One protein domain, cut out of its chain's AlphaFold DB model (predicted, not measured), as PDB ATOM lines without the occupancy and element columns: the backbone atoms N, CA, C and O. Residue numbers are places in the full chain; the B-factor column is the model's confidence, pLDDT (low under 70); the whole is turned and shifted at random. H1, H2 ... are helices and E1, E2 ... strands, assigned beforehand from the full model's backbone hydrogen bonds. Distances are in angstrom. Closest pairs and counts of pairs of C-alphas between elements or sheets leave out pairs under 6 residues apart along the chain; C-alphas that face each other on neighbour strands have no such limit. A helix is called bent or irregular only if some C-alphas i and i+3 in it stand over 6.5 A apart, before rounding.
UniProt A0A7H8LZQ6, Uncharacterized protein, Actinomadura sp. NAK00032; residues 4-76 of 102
ATOM      1  N   GLY A   4      -2.406   5.379 161.745       63.44
ATOM      2  CA  GLY A   4      -1.011   4.940 161.887       63.44
ATOM      3  C   GLY A   4      -0.250   4.831 160.561       63.44
ATOM      4  O   GLY A   4       0.970   4.751 160.581       63.44
ATOM      5  N   ARG A   5      -0.953   4.826 159.420       68.81
ATOM      6  CA  ARG A   5      -0.343   4.868 158.079       68.81
ATOM      7  C   ARG A   5      -0.111   6.297 157.585       68.81
ATOM      8  O   ARG A   5       0.679   6.500 156.671       68.81
ATOM      9  N   ASP A   6      -0.758   7.274 158.223       83.00
ATOM     10  CA  ASP A   6      -0.686   8.687 157.848       83.00
ATOM     11  C   ASP A   6       0.267   9.468 158.761       83.00
ATOM     12  O   ASP A   6       0.907  10.421 158.315       83.00
ATOM     13  N   LEU A   7       0.393   9.064 160.031       89.94
ATOM     14  CA  LEU A   7       1.275   9.690 161.014       89.94
ATOM     15  C   LEU A   7       1.917   8.654 161.942       89.94
ATOM     16  O   LEU A   7       1.285   7.691 162.385       89.94
ATOM     17  N   LEU A   8       3.170   8.908 162.307       92.31
ATOM     18  CA  LEU A   8       3.898   8.164 163.321       92.31
ATOM     19  C   LEU A   8       3.569   8.750 164.696       92.31
ATOM     20  O   LEU A   8       4.026   9.833 165.035       92.31
ATOM     21  N   ARG A   9       2.774   8.040 165.506       87.69
ATOM     22  CA  ARG A   9       2.223   8.568 166.776       87.69
ATOM     23  C   ARG A   9       3.273   9.024 167.800       87.69
ATOM     24  O   ARG A   9       2.930   9.747 168.726       87.69
ATOM     25  N   GLY A  10       4.518   8.588 167.652       90.50
ATOM     26  CA  GLY A  10       5.643   8.952 168.499       90.50
ATOM     27  C   GLY A  10       6.860   8.101 168.156       90.50
ATOM     28  O   GLY A  10       6.800   7.232 167.286       90.50
ATOM     29  N   TYR A  11       7.960   8.342 168.856       95.00
ATOM     30  CA  TYR A  11       9.204   7.607 168.682       95.00
ATOM     31  C   TYR A  11       9.862   7.361 170.039       95.00
ATOM     32  O   TYR A  11       9.566   8.020 171.035       95.00
ATOM     33  N   SER A  12      10.737   6.368 170.073       95.19
ATOM     34  CA  SER A  12      11.552   6.013 171.231       95.19
ATOM     35  C   SER A  12      12.890   5.464 170.735       95.19
ATOM     36  O   SER A  12      13.175   5.503 169.536       95.19
ATOM     37  N   TRP A  13      13.701   4.919 171.643       97.31
ATOM     38  CA  TRP A  13      14.977   4.282 171.308       97.31
ATOM     39  C   TRP A  13      14.840   3.259 170.169       97.31
ATOM     40  O   TRP A  13      15.682   3.215 169.274       97.31
ATOM     41  N   VAL A  14      13.750   2.486 170.186       97.62
ATOM     42  CA  VAL A  14      13.306   1.650 169.071       97.62
ATOM     43  C   VAL A  14      11.963   2.158 168.570       97.62
ATOM     44  O   VAL A  14      11.050   2.402 169.360       97.62
ATOM     45  N   THR A  15      11.833   2.264 167.252       97.50
ATOM     46  CA  THR A  15      10.609   2.697 166.580       97.50
ATOM     47  C   THR A  15      10.323   1.798 165.378       97.50
ATOM     48  O   THR A  15      11.210   1.543 164.565       97.50
ATOM     49  N   VAL A  16       9.082   1.324 165.245       96.50
ATOM     50  CA  VAL A  16       8.619   0.603 164.050       96.50
ATOM     51  C   VAL A  16       7.877   1.583 163.148       96.50
ATOM     52  O   VAL A  16       6.859   2.149 163.543       96.50
ATOM     53  N   CYS A  17       8.397   1.787 161.942       96.56
ATOM     54  CA  CYS A  17       7.874   2.727 160.961       96.56
ATOM     55  C   CYS A  17       7.125   1.976 159.841       96.56
ATOM     56  O   CYS A  17       7.727   1.127 159.178       96.56
ATOM     57  N   PRO A  18       5.827   2.247 159.610       95.69
ATOM     58  CA  PRO A  18       5.073   1.694 158.484       95.69
ATOM     59  C   PRO A  18       5.646   2.102 157.124       95.69
ATOM     60  O   PRO A  18       6.219   3.182 156.985       95.69
ATOM     61  N   GLY A  19       5.463   1.259 156.105       95.44
ATOM     62  CA  GLY A  19       6.109   1.447 154.804       95.44
ATOM     63  C   GLY A  19       5.701   2.719 154.063       95.44
ATOM     64  O   GLY A  19       6.532   3.342 153.408       95.44
ATOM     65  N   GLU A  20       4.458   3.171 154.231       94.88
ATOM     66  CA  GLU A  20       3.993   4.445 153.678       94.88
ATOM     67  C   GLU A  20       4.783   5.631 154.251       94.88
ATOM     68  O   GLU A  20       5.131   6.571 153.531       94.88
ATOM     69  N   LEU A  21       5.114   5.570 155.544       96.44
ATOM     70  CA  LEU A  21       5.899   6.599 156.220       96.44
ATOM     71  C   LEU A  21       7.384   6.481 155.875       96.44
ATOM     72  O   LEU A  21       8.014   7.502 155.621       96.44
ATOM     73  N   VAL A  22       7.924   5.263 155.760       97.25
ATOM     74  CA  VAL A  22       9.287   5.034 155.244       97.25
ATOM     75  C   VAL A  22       9.450   5.664 153.860       97.25
ATOM     76  O   VAL A  22      10.432   6.365 153.622       97.25
ATOM     77  N   GLY A  23       8.471   5.488 152.967       96.19
ATOM     78  CA  GLY A  23       8.466   6.125 151.647       96.19
ATOM     79  C   GLY A  23       8.501   7.653 151.727       96.19
ATOM     80  O   GLY A  23       9.323   8.286 151.070       96.19
ATOM     81  N   ARG A  24       7.676   8.253 152.594       95.56
ATOM     82  CA  ARG A  24       7.660   9.711 152.830       95.56
ATOM     83  C   ARG A  24       8.943  10.249 153.460       95.56
ATOM     84  O   ARG A  24       9.278  11.408 153.251       95.56
ATOM     85  N   LEU A  25       9.661   9.416 154.205       96.69
ATOM     86  CA  LEU A  25      10.965   9.738 154.785       96.69
ATOM     87  C   LEU A  25      12.122   9.579 153.781       96.69
ATOM     88  O   LEU A  25      13.272   9.869 154.116       96.69
ATOM     89  N   GLY A  26      11.823   9.174 152.541       96.50
ATOM     90  CA  GLY A  26      12.785   9.000 151.452       96.50
ATOM     91  C   GLY A  26      13.407   7.603 151.375       96.50
ATOM     92  O   GLY A  26      14.414   7.424 150.696       96.50
ATOM     93  N   GLY A  27      12.810   6.611 152.038       97.44
ATOM     94  CA  GLY A  27      13.186   5.204 151.930       97.44
ATOM     95  C   GLY A  27      14.247   4.733 152.930       97.44
ATOM     96  O   GLY A  27      14.804   5.503 153.713       97.44
ATOM     97  N   ILE A  28      14.521   3.426 152.891       98.00
ATOM     98  CA  ILE A  28      15.434   2.734 153.816       98.00
ATOM     99  C   ILE A  28      16.859   3.289 153.738       98.00
ATOM    100  O   ILE A  28      17.450   3.567 154.778       98.00
ATOM    101  N   GLU A  29      17.384   3.511 152.533       97.62
ATOM    102  CA  GLU A  29      18.751   4.014 152.341       97.62
ATOM    103  C   GLU A  29      18.936   5.415 152.933       97.62
ATOM    104  O   GLU A  29      19.932   5.683 153.604       97.62
ATOM    105  N   ARG A  30      17.942   6.303 152.772       97.50
ATOM    106  CA  ARG A  30      17.984   7.641 153.378       97.50
ATOM    107  C   ARG A  30      17.932   7.568 154.900       97.50
ATOM    108  O   ARG A  30      18.667   8.289 155.567       97.50
ATOM    109  N   LEU A  31      17.100   6.683 155.453       98.19
ATOM    110  CA  LEU A  31      17.040   6.459 156.899       98.19
ATOM    111  C   LEU A  31      18.373   5.924 157.435       98.19
ATOM    112  O   LEU A  31      18.861   6.432 158.444       98.19
ATOM    113  N   ALA A  32      18.991   4.958 156.753       97.88
ATOM    114  CA  ALA A  32      20.284   4.397 157.142       97.88
ATOM    115  C   ALA A  32      21.421   5.431 157.048       97.88
ATOM    116  O   ALA A  32      22.250   5.518 157.949       97.88
ATOM    117  N   GLY A  33      21.425   6.263 156.002       97.81
ATOM    118  CA  GLY A  33      22.416   7.324 155.800       97.81
ATOM    119  C   GLY A  33      22.210   8.584 156.649       97.81
ATOM    120  O   GLY A  33      23.057   9.471 156.629       97.81
ATOM    121  N   SER A  34      21.108   8.688 157.398       97.25
ATOM    122  CA  SER A  34      20.751   9.905 158.145       97.25
ATOM    123  C   SER A  34      21.647  10.210 159.354       97.25
ATOM    124  O   SER A  34      21.627  11.326 159.867       97.25
ATOM    125  N   GLY A  35      22.380   9.215 159.869       96.62
ATOM    126  CA  GLY A  35      23.127   9.326 161.129       96.62
ATOM    127  C   GLY A  35      22.252   9.356 162.395       96.62
ATOM    128  O   GLY A  35      22.776   9.473 163.505       96.62
ATOM    129  N   ALA A  36      20.926   9.234 162.262       97.81
ATOM    130  CA  ALA A  36      20.007   9.197 163.401       97.81
ATOM    131  C   ALA A  36      19.848   7.804 164.024       97.81
ATOM    132  O   ALA A  36      19.434   7.702 165.179       97.81
ATOM    133  N   PHE A  37      20.170   6.744 163.280       98.56
ATOM    134  CA  PHE A  37      19.949   5.365 163.700       98.56
ATOM    135  C   PHE A  37      21.238   4.556 163.616       98.56
ATOM    136  O   PHE A  37      21.860   4.481 162.562       98.56
ATOM    137  N   ALA A  38      21.598   3.892 164.714       98.31
ATOM    138  CA  ALA A  38      22.654   2.883 164.721       98.31
ATOM    139  C   ALA A  38      22.267   1.641 163.901       98.31
ATOM    140  O   ALA A  38      23.126   0.967 163.334       98.31
ATOM    141  N   ARG A  39      20.964   1.338 163.808       98.44
ATOM    142  CA  ARG A  39      20.467   0.230 162.990       98.44
ATOM    143  C   ARG A  39      19.133   0.564 162.335       98.44
ATOM    144  O   ARG A  39      18.179   0.953 163.006       98.44
ATOM    145  N   VAL A  40      19.062   0.316 161.031       98.56
ATOM    146  CA  VAL A  40      17.833   0.339 160.232       98.56
ATOM    147  C   VAL A  40      17.656  -1.049 159.633       98.56
ATOM    148  O   VAL A  40      18.535  -1.533 158.924       98.56
ATOM    149  N   VAL A  41      16.546  -1.717 159.944       98.38
ATOM    150  CA  VAL A  41      16.227  -3.037 159.382       98.38
ATOM    151  C   VAL A  41      14.947  -2.927 158.561       98.38
ATOM    152  O   VAL A  41      13.904  -2.603 159.135       98.38
ATOM    153  N   PRO A  42      14.983  -3.194 157.244       98.00
ATOM    154  CA  PRO A  42      13.769  -3.270 156.449       98.00
ATOM    155  C   PRO A  42      12.909  -4.445 156.923       98.00
ATOM    156  O   PRO A  42      13.405  -5.540 157.189       98.00
ATOM    157  N   LEU A  43      11.609  -4.209 157.032       97.31
ATOM    158  CA  LEU A  43      10.618  -5.208 157.408       97.31
ATOM    159  C   LEU A  43       9.817  -5.644 156.171       97.31
ATOM    160  O   LEU A  43       9.713  -4.888 155.197       97.31
ATOM    161  N   PRO A  44       9.197  -6.840 156.199       93.56
ATOM    162  CA  PRO A  44       8.234  -7.232 155.178       93.56
ATOM    163  C   PRO A  44       7.163  -6.153 154.968       93.56
ATOM    164  O   PRO A  44       6.765  -5.462 155.907       93.56
ATOM    165  N   HIS A  45       6.691  -6.015 153.729       89.12
ATOM    166  CA  HIS A  45       5.716  -4.992 153.322       89.12
ATOM    167  C   HIS A  45       6.214  -3.534 153.425       89.12
ATOM    168  O   HIS A  45       5.408  -2.608 153.479       89.12
ATOM    169  N   GLY A  46       7.535  -3.322 153.411       92.25
ATOM    170  CA  GLY A  46       8.156  -2.009 153.201       92.25
ATOM    171  C   GLY A  46       8.340  -1.156 154.456       92.25
ATOM    172  O   GLY A  46       8.822  -0.033 154.346       92.25
ATOM    173  N   GLY A  47       7.969  -1.661 155.637       96.31
ATOM    174  CA  GLY A  47       8.230  -0.979 156.905       96.31
ATOM    175  C   GLY A  47       9.704  -1.015 157.319       96.31
ATOM    176  O   GLY A  47      10.538  -1.638 156.664       96.31
ATOM    177  N   ALA A  48      10.019  -0.384 158.447       98.25
ATOM    178  CA  ALA A  48      11.361  -0.374 159.018       98.25
ATOM    179  C   ALA A  48      11.341  -0.522 160.541       98.25
ATOM    180  O   ALA A  48      10.504   0.066 161.226       98.25
ATOM    181  N   TRP A  49      12.307  -1.264 161.073       98.19
ATOM    182  CA  TRP A  49      12.711  -1.199 162.472       98.19
ATOM    183  C   TRP A  49      13.883  -0.228 162.592       98.19
ATOM    184  O   TRP A  49      14.922  -0.425 161.960       98.19
ATOM    185  N   LEU A  50      13.710   0.810 163.405       98.56
ATOM    186  CA  LEU A  50      14.667   1.893 163.595       98.56
ATOM    187  C   LEU A  50      15.174   1.862 165.034       98.56
ATOM    188  O   LEU A  50      14.382   1.993 165.966       98.56
ATOM    189  N   GLN A  51      16.479   1.694 165.216       98.56
ATOM    190  CA  GLN A  51      17.137   1.722 166.518       98.56
ATOM    191  C   GLN A  51      18.094   2.917 166.565       98.56
ATOM    192  O   GLN A  51      19.050   2.978 165.795       98.56
ATOM    193  N   ALA A  52      17.834   3.862 167.470       98.31
ATOM    194  CA  ALA A  52      18.544   5.140 167.540       98.31
ATOM    195  C   ALA A  52      20.037   4.981 167.874       98.31
ATOM    196  O   ALA A  52      20.893   5.607 167.258       98.31
ATOM    197  N   THR A  53      20.357   4.109 168.828       98.56
ATOM    198  CA  THR A  53      21.720   3.873 169.337       98.56
ATOM    199  C   THR A  53      21.935   2.392 169.633       98.56
ATOM    200  O   THR A  53      20.964   1.670 169.870       98.56
ATOM    201  N   ASP A  54      23.184   1.924 169.697       96.88
ATOM    202  CA  ASP A  54      23.497   0.506 169.964       96.88
ATOM    203  C   ASP A  54      22.905  -0.010 171.284       96.88
ATOM    204  O   ASP A  54      22.495  -1.165 171.384       96.88
ATOM    205  N   GLY A  55      22.783   0.869 172.283       95.12
ATOM    206  CA  GLY A  55      22.160   0.570 173.567       95.12
ATOM    207  C   GLY A  55      21.353   1.743 174.120       95.12
ATOM    208  O   GLY A  55      21.655   2.908 173.854       95.12
ATOM    209  N   PHE A  56      20.354   1.431 174.949       93.44
ATOM    210  CA  PHE A  56      19.462   2.419 175.569       93.44
ATOM    211  C   PHE A  56      20.196   3.445 176.454       93.44
ATOM    212  O   PHE A  56      19.775   4.598 176.562       93.44
ATOM    213  N   ALA A  57      21.321   3.052 177.062       94.44
ATOM    214  CA  ALA A  57      22.154   3.949 177.864       94.44
ATOM    215  C   ALA A  57      22.721   5.123 177.045       94.44
ATOM    216  O   ALA A  57      22.849   6.219 177.577       94.44
ATOM    217  N   ALA A  58      22.992   4.907 175.754       96.00
ATOM    218  CA  ALA A  58      23.498   5.928 174.836       96.00
ATOM    219  C   ALA A  58      22.386   6.765 174.176       96.00
ATOM    220  O   ALA A  58      22.689   7.696 173.436       96.00
ATOM    221  N   TYR A  59      21.104   6.450 174.410       97.06
ATOM    222  CA  TYR A  59      19.968   7.186 173.842       97.06
ATOM    223  C   TYR A  59      19.718   8.503 174.598       97.06
ATOM    224  O   TYR A  59      18.693   8.678 175.260       97.06
ATOM    225  N   ASP A  60      20.705   9.390 174.575       95.69
ATOM    226  CA  ASP A  60      20.701  10.694 175.235       95.69
ATOM    227  C   ASP A  60      19.887  11.753 174.467       95.69
ATOM    228  O   ASP A  60      19.247  11.473 173.454       95.69
ATOM    229  N   GLU A  61      19.889  12.990 174.963       95.69
ATOM    230  CA  GLU A  61      19.162  14.108 174.355       95.69
ATOM    231  C   GLU A  61      19.610  14.397 172.914       95.69
ATOM    232  O   GLU A  61      18.778  14.672 172.048       95.69
ATOM    233  N   ALA A  62      20.906  14.259 172.617       96.69
ATOM    234  CA  ALA A  62      21.421  14.454 171.269       96.69
ATOM    235  C   ALA A  62      20.928  13.353 170.317       96.69
ATOM    236  O   ALA A  62      20.562  13.639 169.175       96.69
ATOM    237  N   ALA A  63      20.882  12.098 170.770       97.75
ATOM    238  CA  ALA A  63      20.308  10.997 170.003       97.75
ATOM    239  C   ALA A  63      18.800  11.185 169.777       97.75
ATOM    240  O   ALA A  63      18.327  11.039 168.650       97.75
ATOM    241  N   VAL A  64      18.056  11.574 170.818       97.75
ATOM    242  CA  VAL A  64      16.625  11.914 170.731       97.75
ATOM    243  C   VAL A  64      16.393  13.018 169.700       97.75
ATOM    244  O   VAL A  64      15.447  12.927 168.916       97.75
ATOM    245  N   ARG A  65      17.265  14.034 169.669       97.56
ATOM    246  CA  ARG A  65      17.183  15.134 168.709       97.56
ATOM    247  C   ARG A  65      17.406  14.671 167.272       97.56
ATOM    248  O   ARG A  65      16.573  14.967 166.425       97.56
ATOM    249  N   ARG A  66      18.457  13.886 167.003       97.88
ATOM    250  CA  ARG A  66      18.708  13.351 165.649       97.88
ATOM    251  C   ARG A  66      17.537  12.513 165.140       97.88
ATOM    252  O   ARG A  66      17.144  12.641 163.985       97.88
ATOM    253  N   VAL A  67      16.955  11.677 166.004       98.12
ATOM    254  CA  VAL A  67      15.763  10.888 165.654       98.12
ATOM    255  C   VAL A  67      14.575  11.797 165.349       98.12
ATOM    256  O   VAL A  67      13.888  11.580 164.352       98.12
ATOM    257  N   PHE A  68      14.337  12.814 166.177       97.31
ATOM    258  CA  PHE A  68      13.266  13.780 165.950       97.31
ATOM    259  C   PHE A  68      13.402  14.485 164.603       97.31
ATOM    260  O   PHE A  68      12.434  14.508 163.852       97.31
ATOM    261  N   ASP A  69      14.586  15.009 164.285       96.69
ATOM    262  CA  ASP A  69      14.822  15.756 163.046       96.69
ATOM    263  C   ASP A  69      14.543  14.891 161.808       96.69
ATOM    264  O   ASP A  69      13.948  15.352 160.838       96.69
ATOM    265  N   VAL A  70      14.894  13.603 161.858       97.62
ATOM    266  CA  VAL A  70      14.600  12.672 160.760       97.62
ATOM    267  C   VAL A  70      13.115  12.314 160.687       97.62
ATOM    268  O   VAL A  70      12.585  12.165 159.588       97.62
ATOM    269  N   LEU A  71      12.429  12.149 161.821       97.06
ATOM    270  CA  LEU A  71      11.040  11.673 161.855       97.06
ATOM    271  C   LEU A  71       9.987  12.793 161.810       97.06
ATOM    272  O   LEU A  71       8.830  12.505 161.492       97.06
ATOM    273  N   SER A  72      10.353  14.051 162.072       95.75
ATOM    274  CA  SER A  72       9.452  15.215 162.112       95.75
ATOM    275  C   SER A  72       8.479  15.333 160.920       95.75
ATOM    276  O   SER A  72       7.315  15.694 161.160       95.75
ATOM    277  N   PRO A  73       8.819  14.945 159.664       95.31
ATOM    278  CA  PRO A  73       7.891  15.060 158.532       95.31
ATOM    279  C   PRO A  73       6.664  14.146 158.636       95.31
ATOM    280  O   PRO A  73       5.649  14.379 157.971       95.31
ATOM    281  N   VAL A  74       6.743  13.099 159.463       95.50
ATOM    282  CA  VAL A  74       5.666  12.121 159.663       95.50
ATOM    283  C   VAL A  74       5.103  12.117 161.083       95.50
ATOM    284  O   VAL A  74       4.187  11.345 161.357       95.50
ATOM    285  N   LEU A  75       5.592  12.975 161.983       94.44
ATOM    286  CA  LEU A  75       5.030  13.118 163.328       94.44
ATOM    287  C   LEU A  75       3.750  13.979 163.320       94.44
ATOM    288  O   LEU A  75       3.605  14.874 162.473       94.44
ATOM    289  N   PRO A  76       2.817  13.741 164.266       92.75
ATOM    290  CA  PRO A  76       1.685  14.618 164.506       92.75
ATOM    291  C   PRO A  76       2.129  16.071 164.706       92.75
ATOM    292  O   PRO A  76       3.151  16.315 165.347       92.75
TER     293      PRO A  76
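This is residues 4 to 76 of the 102 residues of an uncharacterized protein of Actinomadura sp. NAK00032 (UniProt A0A7H8LZQ6). A small three-stranded sheet has H2 packed over E2, while long H3 only grazes the sheet and short H1 sits at one end. The 73 printed residues hold E1, H1, H2, E2, E3, H3 in order, class mixed; the antiparallel sheet runs E1 E3 E2. It is compact, radius of gyration of the C-alphas 11.1 A, spans 30 by 23 by 17 A.

Find inner strand E3, residues 48 to 51: N 50 and O 15 of E1, residues 14 to 17, are 2.9 A apart. E3 forms a hairpin with E2, residues 39 to 42; N 49 and O 41 are 2.8 A apart. H2, residues 27 to 33, lies over E2, the closest C-alphas being Ala 32 and Val 40, 5.7 A. H1, residues 19 to 24, only just touches residues 73 to 74 of H3, residues 61 to 74, with 3 pairs of C-alphas within 8 A, the closest Leu 21 and Val 74, 6.5 A. E1, H1 H2, E2 form a split strand-helix-strand unit, same-way strands with E3 between, crossover right-handed. O i to N i+4 pairs are within hydrogen-bond range throughout H1 and H2, and 8 of 10 in H3.

E1 begins at C-alpha 14, (13.306, 1.650, 169.071). H3 runs 20.0 A to C-alpha 74, (5.666, 12.121, 159.663), irregular: C-alphas 70 and 73 are 7.5 A apart.

The farthest C-alphas, His 45 and Glu 61, are 31.4 A apart. The printed part has no cut and no long link; residues 4 to 5 are under pLDDT 70.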